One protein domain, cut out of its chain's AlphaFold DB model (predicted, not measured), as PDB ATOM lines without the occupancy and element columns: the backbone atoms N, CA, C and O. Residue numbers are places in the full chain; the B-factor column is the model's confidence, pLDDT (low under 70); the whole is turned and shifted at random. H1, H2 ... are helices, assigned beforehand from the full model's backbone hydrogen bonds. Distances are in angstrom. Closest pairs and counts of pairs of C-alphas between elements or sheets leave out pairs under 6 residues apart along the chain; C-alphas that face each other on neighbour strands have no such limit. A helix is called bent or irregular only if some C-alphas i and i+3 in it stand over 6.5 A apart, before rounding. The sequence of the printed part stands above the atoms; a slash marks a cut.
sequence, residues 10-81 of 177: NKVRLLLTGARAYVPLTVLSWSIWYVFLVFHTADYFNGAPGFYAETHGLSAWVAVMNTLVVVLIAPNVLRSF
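AT A GLANCE: This is residues 10 to 81 of the 177 residues of an uncharacterized protein of Pseudomonas syringae pv. avii (UniProt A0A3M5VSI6). Two long helices, H2 and the bent H4, cross near their middles as a loose X, and H1 leads into H2 as an arm whose residues 10 to 18 stick out at one end. At the other end of H2, the short H3 and its links turn the chain back to H4a, which crosses H2; beyond the crossing H4 bends, and its arm H4b is close to H2 but not clearly touching, the closest C-alphas, of Trp 33 and Ala 74, being 7.7 A apart. The printed part has 72 residues with four named helices, H1, H2, H3 and H4 in chain order, and no named strand; the class is all helix. The whole is loose, with a radius of gyration of the C-alphas of 16.0 A and spans of 53 by 26 by 20 A.

HOW THE PARTS SIT: H1, residues 10 to 22, and H2, residues 25 to 45, meet only through their link. H3, residues 51 to 55, is close to H2 but not clearly touching; the closest C-alphas, of Asp 43 and Tyr 52, are 7.1 A apart. H4, residues 59 to 81, was assigned as one helix by its hydrogen bonds but is bent, with C-alphas 71 and 74 7.1 A apart; its arms H4a, residues 59 to 71, and H4b, residues 74 to 81, stand at a steep tilt of 42 degrees. H4a touches H2 at a steep tilt of 64 degrees, opposite ways, residues 65 to 69 alone meeting 32 to 36 alone; the closest C-alphas, of Trp 33 and Val 69, are 6.6 A apart. H1 is apart from H3, H4a and H4b. In H1, H2, H3, H4a and H4b every O i to N i+4 pair is within hydrogen-bond range.

IN THESE COORDINATES: H1 begins at C-alpha 10 (37.634, -17.831, -4.551) and is 18.1 A long. H2 measures 30.3 A and ends at C-alpha 45 (48.671, 1.242, 39.167). H3 has five residues; H4a is 18.0 A long, and H4b, 10.5 A, ends at C-alpha 81 (28.182, -5.637, 23.369).

THE WHOLE: The two C-alphas farthest apart, of Asn 10 and Gly 47, are 53.2 A apart. The printed part has no cut, and its three links are tight. No printed residue has a pLDDT under 70.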
ATOM      1  N   ASN A  10      38.810 -18.441  -5.176       85.19
ATOM      2  CA  ASN A  10      37.634 -17.831  -4.551       85.19
ATOM      3  C   ASN A  10      37.779 -17.704  -3.035       85.19
ATOM      4  O   ASN A  10      37.393 -16.677  -2.486       85.19
ATOM      5  N   LYS A  11      38.392 -18.683  -2.356       85.62
ATOM      6  CA  LYS A  11      38.722 -18.560  -0.926       85.62
ATOM      7  C   LYS A  11      39.662 -17.379  -0.675       85.62
ATOM      8  O   LYS A  11      39.371 -16.551   0.178       85.62
ATOM      9  N   VAL A  12      40.735 -17.259  -1.461       91.06
ATOM     10  CA  VAL A  12      41.682 -16.134  -1.381       91.06
ATOM     11  C   VAL A  12      40.984 -14.807  -1.674       91.06
ATOM     12  O   VAL A  12      41.150 -13.853  -0.920       91.06
ATOM     13  N   ARG A  13      40.144 -14.740  -2.715       91.62
ATOM     14  CA  ARG A  13      39.345 -13.546  -3.021       91.62
ATOM     15  C   ARG A  13      38.432 -13.162  -1.856       91.62
ATOM     16  O   ARG A  13      38.414 -11.997  -1.484       91.62
ATOM     17  N   LEU A  14      37.700 -14.111  -1.272       87.31
ATOM     18  CA  LEU A  14      36.821 -13.863  -0.125       87.31
ATOM     19  C   LEU A  14      37.606 -13.387   1.101       87.31
ATOM     20  O   LEU A  14      37.172 -12.445   1.757       87.31
ATOM     21  N   LEU A  15      38.773 -13.980   1.373       87.44
ATOM     22  CA  LEU A  15      39.663 -13.541   2.448       87.44
ATOM     23  C   LEU A  15      40.147 -12.105   2.228       87.44
ATOM     24  O   LEU A  15      40.063 -11.295   3.144       87.44
ATOM     25  N   LEU A  16      40.598 -11.763   1.019       89.56
ATOM     26  CA  LEU A  16      41.047 -10.407   0.691       89.56
ATOM     27  C   LEU A  16      39.901  -9.392   0.731       89.56
ATOM     28  O   LEU A  16      40.093  -8.279   1.213       89.56
ATOM     29  N   THR A  17      38.711  -9.760   0.253       87.00
ATOM     30  CA  THR A  17      37.514  -8.915   0.348       87.00
ATOM     31  C   THR A  17      37.129  -8.681   1.803       87.00
ATOM     32  O   THR A  17      36.891  -7.540   2.182       87.00
ATOM     33  N   GLY A  18      37.121  -9.731   2.631       81.31
ATOM     34  CA  GLY A  18      36.891  -9.612   4.068       81.31
ATOM     35  C   GLY A  18      37.939  -8.716   4.723       81.31
ATOM     36  O   GLY A  18      37.587  -7.744   5.382       81.31
ATOM     37  N   ALA A  19      39.224  -8.960   4.463       83.19
ATOM     38  CA  ALA A  19      40.309  -8.134   4.979       83.19
ATOM     39  C   ALA A  19      40.127  -6.657   4.601       83.19
ATOM     40  O   ALA A  19      40.188  -5.809   5.476       83.19
ATOM     41  N   ARG A  20      39.807  -6.335   3.342       84.88
ATOM     42  CA  ARG A  20      39.543  -4.952   2.898       84.88
ATOM     43  C   ARG A  20      38.265  -4.341   3.476       84.88
ATOM     44  O   ARG A  20      38.169  -3.125   3.553       84.88
ATOM     45  N   ALA A  21      37.278  -5.160   3.836       80.56
ATOM     46  CA  ALA A  21      36.044  -4.683   4.453       80.56
ATOM     47  C   ALA A  21      36.240  -4.334   5.939       80.56
ATOM     48  O   ALA A  21      35.620  -3.395   6.431       80.56
ATOM     49  N   TYR A  22      37.108  -5.067   6.645       73.19
ATOM     50  CA  TYR A  22      37.388  -4.857   8.072       73.19
ATOM     51  C   TYR A  22      38.624  -3.964   8.329       73.19
ATOM     52  O   TYR A  22      38.728  -3.307   9.364       73.19
ATOM     53  N   VAL A  23      39.570  -3.884   7.395       82.31
ATOM     54  CA  VAL A  23      40.797  -3.070   7.487       82.31
ATOM     55  C   VAL A  23      40.634  -1.822   6.609       82.31
ATOM     56  O   VAL A  23      40.221  -1.959   5.461       82.31
ATOM     57  N   PRO A  24      40.974  -0.607   7.081       83.00
ATOM     58  CA  PRO A  24      41.755  -0.318   8.288       83.00
ATOM     59  C   PRO A  24      40.928  -0.048   9.546       83.00
ATOM     60  O   PRO A  24      41.467  -0.138  10.647       83.00
ATOM     61  N   LEU A  25      39.642   0.284   9.416       84.06
ATOM     62  CA  LEU A  25      38.912   0.931  10.505       84.06
ATOM     63  C   LEU A  25      38.696   0.016  11.718       84.06
ATOM     64  O   LEU A  25      38.864   0.472  12.848       84.06
ATOM     65  N   THR A  26      38.375  -1.268  11.516       85.81
ATOM     66  CA  THR A  26      38.163  -2.204  12.632       85.81
ATOM     67  C   THR A  26      39.468  -2.461  13.377       85.81
ATOM     68  O   THR A  26      39.495  -2.355  14.601       85.81
ATOM     69  N   VAL A  27      40.560  -2.729  12.654       88.62
ATOM     70  CA  VAL A  27      41.882  -2.957  13.264       88.62
ATOM     71  C   VAL A  27      42.360  -1.719  14.013       88.62
ATOM     72  O   VAL A  27      42.802  -1.839  15.152       88.62
ATOM     73  N   LEU A  28      42.226  -0.531  13.418       91.06
ATOM     74  CA  LEU A  28      42.619   0.720  14.057       91.06
ATOM     75  C   LEU A  28      41.813   0.968  15.340       91.06
ATOM     76  O   LEU A  28      42.400   1.229  16.385       91.06
ATOM     77  N   SER A  29      40.487   0.817  15.282       92.69
ATOM     78  CA  SER A  29      39.602   1.041  16.435       92.69
ATOM     79  C   SER A  29      39.923   0.096  17.596       92.69
ATOM     80  O   SER A  29      40.053   0.545  18.732       92.69
ATOM     81  N   TRP A  30      40.114  -1.200  17.321       94.38
ATOM     82  CA  TRP A  30      40.481  -2.173  18.355       94.38
ATOM     83  C   TRP A  30      41.903  -1.967  18.882       94.38
ATOM     84  O   TRP A  30      42.128  -2.103  20.080       94.38
ATOM     85  N   SER A  31      42.854  -1.588  18.024       95.06
ATOM     86  CA  SER A  31      44.226  -1.289  18.460       95.06
ATOM     87  C   SER A  31      44.249  -0.096  19.415       95.06
ATOM     88  O   SER A  31      44.832  -0.189  20.491       95.06
ATOM     89  N   ILE A  32      43.553   0.994  19.068       96.81
ATOM     90  CA  ILE A  32      43.419   2.178  19.931       96.81
ATOM     91  C   ILE A  32      42.729   1.804  21.250       96.81
ATOM     92  O   ILE A  32      43.196   2.213  22.309       96.81
ATOM     93  N   TRP A  33      41.664   0.995  21.207       97.56
ATOM     94  CA  TRP A  33      40.976   0.505  22.406       97.56
ATOM     95  C   TRP A  33      41.912  -0.258  23.352       97.56
ATOM     96  O   TRP A  33      41.954   0.031  24.546       97.56
ATOM     97  N   TYR A  34      42.695  -1.208  22.835       97.25
ATOM     98  CA  TYR A  34      43.611  -1.986  23.669       97.25
ATOM     99  C   TYR A  34      44.771  -1.149  24.208       97.25
ATOM    100  O   TYR A  34      45.094  -1.273  25.388       97.25
ATOM    101  N   VAL A  35      45.359  -0.268  23.391       96.81
ATOM    102  CA  VAL A  35      46.404   0.658  23.855       96.81
ATOM    103  C   VAL A  35      45.862   1.565  24.959       96.81
ATOM    104  O   VAL A  35      46.519   1.710  25.983       96.81
ATOM    105  N   PHE A  36      44.647   2.097  24.804       96.75
ATOM    106  CA  PHE A  36      43.974   2.891  25.831       96.75
ATOM    107  C   PHE A  36      43.826   2.120  27.145       96.75
ATOM    108  O   PHE A  36      44.213   2.629  28.196       96.75
ATOM    109  N   LEU A  37      43.311   0.887  27.100       96.50
ATOM    110  CA  LEU A  37      43.123   0.075  28.303       96.50
ATOM    111  C   LEU A  37      44.450  -0.242  28.993       96.50
ATOM    112  O   LEU A  37      44.550  -0.080  30.206       96.50
ATOM    113  N   VAL A  38      45.468  -0.667  28.240       95.31
ATOM    114  CA  VAL A  38      46.792  -0.986  28.794       95.31
ATOM    115  C   VAL A  38      47.435   0.256  29.402       95.31
ATOM    116  O   VAL A  38      47.901   0.194  30.537       95.31
ATOM    117  N   PHE A  39      47.415   1.380  28.679       94.06
ATOM    118  CA  PHE A  39      47.989   2.642  29.135       94.06
ATOM    119  C   PHE A  39      47.356   3.094  30.453       94.06
ATOM    120  O   PHE A  39      48.063   3.242  31.445       94.06
ATOM    121  N   HIS A  40      46.028   3.242  30.496       93.25
ATOM    122  CA  HIS A  40      45.334   3.742  31.689       93.25
ATOM    123  C   HIS A  40      45.356   2.761  32.857       93.25
ATOM    124  O   HIS A  40      45.371   3.187  34.005       93.25
ATOM    125  N   THR A  41      45.401   1.454  32.590       92.62
ATOM    126  CA  THR A  41      45.570   0.455  33.654       92.62
ATOM    127  C   THR A  41      46.955   0.573  34.286       92.62
ATOM    128  O   THR A  41      47.064   0.616  35.509       92.62
ATOM    129  N   ALA A  42      48.015   0.661  33.477       90.62
ATOM    130  CA  ALA A  42      49.375   0.834  33.984       90.62
ATOM    131  C   ALA A  42      49.533   2.162  34.742       90.62
ATOM    132  O   ALA A  42      50.083   2.186  35.839       90.62
ATOM    133  N   ASP A  43      48.998   3.249  34.188       89.25
ATOM    134  CA  ASP A  43      49.030   4.587  34.783       89.25
ATOM    135  C   ASP A  43      48.276   4.642  36.127       89.25
ATOM    136  O   ASP A  43      48.792   5.179  37.109       89.25
ATOM    137  N   TYR A  44      47.113   3.982  36.217       88.25
ATOM    138  CA  TYR A  44      46.362   3.817  37.467       88.25
ATOM    139  C   TYR A  44      47.186   3.104  38.550       88.25
ATOM    140  O   TYR A  44      47.249   3.574  39.686       88.25
ATOM    141  N   PHE A  45      47.856   1.997  38.207       90.38
ATOM    142  CA  PHE A  45      48.671   1.242  39.167       90.38
ATOM    143  C   PHE A  45      49.999   1.920  39.527       90.38
ATOM    144  O   PHE A  45      50.549   1.638  40.589       90.38
ATOM    145  N   ASN A  46      50.492   2.844  38.699       87.00
ATOM    146  CA  ASN A  46      51.669   3.656  39.013       87.00
ATOM    147  C   ASN A  46      51.378   4.781  40.025       87.00
ATOM    148  O   ASN A  46      52.313   5.413  40.512       87.00
ATOM    149  N   GLY A  47      50.107   5.048  40.357       83.62
ATOM    150  CA  GLY A  47      49.715   5.996  41.411       83.62
ATOM    151  C   GLY A  47      49.914   7.479  41.073       83.62
ATOM    152  O   GLY A  47      49.651   8.332  41.919       83.62
ATOM    153  N   ALA A  48      50.338   7.799  39.848       84.81
ATOM    154  CA  ALA A  48      50.528   9.164  39.362       84.81
ATOM    155  C   ALA A  48      49.911   9.328  37.959       84.81
ATOM    156  O   ALA A  48      50.651   9.363  36.973       84.81
ATOM    157  N   PRO A  49      48.568   9.413  37.850       82.81
ATOM    158  CA  PRO A  49      47.895   9.489  36.560       82.81
ATOM    159  C   PRO A  49      48.399  10.658  35.708       82.81
ATOM    160  O   PRO A  49      48.468  11.791  36.179       82.81
ATOM    161  N   GLY A  50      48.744  10.390  34.453       82.12
ATOM    162  CA  GLY A  50      49.265  11.364  33.493       82.12
ATOM    163  C   GLY A  50      50.778  11.595  33.565       82.12
ATOM    164  O   GLY A  50      51.359  12.049  32.579       82.12
ATOM    165  N   PHE A  51      51.451  11.204  34.652       86.31
ATOM    166  CA  PHE A  51      52.883  11.464  34.841       86.31
ATOM    167  C   PHE A  51      53.751  10.771  33.785       86.31
ATOM    168  O   PHE A  51      54.688  11.367  33.248       86.31
ATOM    169  N   TYR A  52      53.425   9.525  33.423       86.50
ATOM    170  CA  TYR A  52      54.143   8.811  32.362       86.50
ATOM    171  C   TYR A  52      53.979   9.509  31.001       86.50
ATOM    172  O   TYR A  52      54.930   9.612  30.226       86.50
ATOM    173  N   ALA A  53      52.782  10.026  30.705       90.38
ATOM    174  CA  ALA A  53      52.553  10.754  29.462       90.38
ATOM    175  C   ALA A  53      53.387  12.038  29.401       90.38
ATOM    176  O   ALA A  53      53.990  12.328  28.370       90.38
ATOM    177  N   GLU A  54      53.441  12.785  30.502       89.19
ATOM    178  CA  GLU A  54      54.176  14.045  30.590       89.19
ATOM    179  C   GLU A  54      55.687  13.834  30.481       89.19
ATOM    180  O   GLU A  54      56.339  14.447  29.635       89.19
ATOM    181  N   THR A  55      56.237  12.916  31.279       89.81
ATOM    182  CA  THR A  55      57.682  12.629  31.325       89.81
ATOM    183  C   THR A  55      58.242  12.116  30.001       89.81
ATOM    184  O   THR A  55      59.394  12.399  29.673       89.81
ATOM    185  N   HIS A  56      57.432  11.406  29.213       89.81
ATOM    186  CA  HIS A  56      57.827  10.869  27.911       89.81
ATOM    187  C   HIS A  56      57.312  11.688  26.711       89.81
ATOM    188  O   HIS A  56      57.464  11.254  25.570       89.81
ATOM    189  N   GLY A  57      56.704  12.863  26.930       92.88
ATOM    190  CA  GLY A  57      56.220  13.736  25.851       92.88
ATOM    191  C   GLY A  57      55.042  13.165  25.043       92.88
ATOM    192  O   GLY A  57      54.836  13.534  23.888       92.88
ATOM    193  N   LEU A  58      54.263  12.256  25.632       93.31
ATOM    194  CA  LEU A  58      53.128  11.571  25.006       93.31
ATOM    195  C   LEU A  58      51.778  12.259  25.262       93.31
ATOM    196  O   LEU A  58      50.767  11.807  24.723       93.31
ATOM    197  N   SER A  59      51.725  13.343  26.045       92.75
ATOM    198  CA  SER A  59      50.467  13.964  26.497       92.75
ATOM    199  C   SER A  59      49.498  14.305  25.361       92.75
ATOM    200  O   SER A  59      48.305  14.029  25.471       92.75
ATOM    201  N   ALA A  60      49.991  14.832  24.235       95.44
ATOM    202  CA  ALA A  60      49.149  15.140  23.077       95.44
ATOM    203  C   ALA A  60      48.545  13.876  22.435       95.44
ATOM    204  O   ALA A  60      47.362  13.851  22.098       95.44
ATOM    205  N   TRP A  61      49.330  12.803  22.310       94.88
ATOM    206  CA  TRP A  61      48.864  11.528  21.758       94.88
ATOM    207  C   TRP A  61      47.847  10.849  22.672       94.88
ATOM    208  O   TRP A  61      46.820  10.366  22.195       94.88
ATOM    209  N   VAL A  62      48.098  10.864  23.983       94.81
ATOM    210  CA  VAL A  62      47.164  10.346  24.990       94.81
ATOM    211  C   VAL A  62      45.862  11.145  24.971       94.81
ATOM    212  O   VAL A  62      44.790  10.548  25.011       94.81
ATOM    213  N   ALA A  63      45.921  12.472  24.820       95.38
ATOM    214  CA  ALA A  63      44.727  13.302  24.685       95.38
ATOM    215  C   ALA A  63      43.898  12.923  23.446       95.38
ATOM    216  O   ALA A  63      42.701  12.672  23.570       95.38
ATOM    217  N   VAL A  64      44.530  12.794  22.271       97.25
ATOM    218  CA  VAL A  64      43.853  12.355  21.035       97.25
ATOM    219  C   VAL A  64      43.231  10.968  21.209       97.25
ATOM    220  O   VAL A  64      42.064  10.768  20.872       97.25
ATOM    221  N   MET A  65      43.984  10.017  21.767       96.94
ATOM    222  CA  MET A  65      43.500   8.667  22.054       96.94
ATOM    223  C   MET A  65      42.275   8.701  22.974       96.94
ATOM    224  O   MET A  65      41.265   8.073  22.661       96.94
ATOM    225  N   ASN A  66      42.330   9.460  24.069       96.75
ATOM    226  CA  ASN A  66      41.223   9.600  25.013       96.75
ATOM    227  C   ASN A  66      39.984  10.178  24.334       96.75
ATOM    228  O   ASN A  66      38.891   9.646  24.511       96.75
ATOM    229  N   THR A  67      40.143  11.220  23.516       97.94
ATOM    230  CA  THR A  67      39.034  11.800  22.751       97.94
ATOM    231  C   THR A  67      38.411  10.769  21.813       97.94
ATOM    232  O   THR A  67      37.193  10.589  21.833       97.94
ATOM    233  N   LEU A  68      39.220  10.046  21.032       97.69
ATOM    234  CA  LEU A  68      38.724   9.003  20.129       97.69
ATOM    235  C   LEU A  68      37.999   7.892  20.892       97.69
ATOM    236  O   LEU A  68      36.940   7.434  20.460       97.69
ATOM    237  N   VAL A  69      38.535   7.465  22.035       98.12
ATOM    238  CA  VAL A  69      37.927   6.397  22.824       98.12
ATOM    239  C   VAL A  69      36.619   6.844  23.455       98.12
ATOM    240  O   VAL A  69      35.612   6.172  23.271       98.12
ATOM    241  N   VAL A  70      36.594   7.984  24.138       97.31
ATOM    242  CA  VAL A  70      35.401   8.459  24.851       97.31
ATOM    243  C   VAL A  70      34.272   8.821  23.888       97.31
ATOM    244  O   VAL A  70      33.119   8.481  24.143       97.31
ATOM    245  N   VAL A  71      34.587   9.490  22.777       97.50
ATOM    246  CA  VAL A  71      33.565  10.021  21.862       97.50
ATOM    247  C   VAL A  71      33.105   8.977  20.849       97.50
ATOM    248  O   VAL A  71      31.924   8.931  20.512       97.50
ATOM    249  N   LEU A  72      34.018   8.141  20.347       95.38
ATOM    250  CA  LEU A  72      33.735   7.254  19.220       95.38
ATOM    251  C   LEU A  72      33.816   5.776  19.601       95.38
ATOM    252  O   LEU A  72      32.852   5.042  19.394       95.38
ATOM    253  N   ILE A  73      34.945   5.305  20.129       97.00
ATOM    254  CA  ILE A  73      35.197   3.859  20.218       97.00
ATOM    255  C   ILE A  73      34.402   3.221  21.361       97.00
ATOM    256  O   ILE A  73      33.660   2.273  21.115       97.00
ATOM    257  N   ALA A  74      34.491   3.743  22.585       97.25
ATOM    258  CA  ALA A  74      33.829   3.175  23.760       97.25
ATOM    259  C   ALA A  74      32.297   3.099  23.604       97.25
ATOM    260  O   ALA A  74      31.745   2.022  23.853       97.25
ATOM    261  N   PRO A  75      31.592   4.145  23.116       96.19
ATOM    262  CA  PRO A  75      30.156   4.046  22.863       96.19
ATOM    263  C   PRO A  75      29.814   2.957  21.840       96.19
ATOM    264  O   PRO A  75      28.834   2.237  22.017       96.19
ATOM    265  N   ASN A  76      30.633   2.781  20.797       95.25
ATOM    266  CA  ASN A  76      30.423   1.737  19.789       95.25
ATOM    267  C   ASN A  76      30.752   0.329  20.306       95.25
ATOM    268  O   ASN A  76      30.052  -0.620  19.949       95.25
ATOM    269  N   VAL A  77      31.764   0.179  21.167       95.94
ATOM    270  CA  VAL A  77      32.068  -1.083  21.863       95.94
ATOM    271  C   VAL A  77      30.897  -1.472  22.764       95.94
ATOM    272  O   VAL A  77      30.398  -2.593  22.660       95.94
ATOM    273  N   LEU A  78      30.389  -0.535  23.571       96.88
ATOM    274  CA  LEU A  78      29.225  -0.751  24.431       96.88
ATOM    275  C   LEU A  78      27.979  -1.118  23.615       96.88
ATOM    276  O   LEU A  78      27.327  -2.124  23.891       96.88
ATOM    277  N   ARG A  79      27.696  -0.360  22.551       96.38
ATOM    278  CA  ARG A  79      26.602  -0.635  21.609       96.38
ATOM    279  C   ARG A  79      26.694  -2.045  21.023       96.38
ATOM    280  O   ARG A  79      25.692  -2.757  20.952       96.38
ATOM    281  N   SER A  80      27.893  -2.449  20.600       95.75
ATOM    282  CA  SER A  80      28.151  -3.770  20.019       95.75
ATOM    283  C   SER A  80      27.927  -4.875  21.046       95.75
ATOM    284  O   SER A  80      27.229  -5.840  20.748       95.75
ATOM    285  N   PHE A  81      28.436  -4.708  22.269       97.19
ATOM    286  CA  PHE A  81      28.182  -5.637  23.369       97.19
ATOM    287  C   PHE A  81      26.681  -5.802  23.635       97.19
ATOM    288  O   PHE A  81      26.183  -6.926  23.627       97.19
TER     289      PHE A  81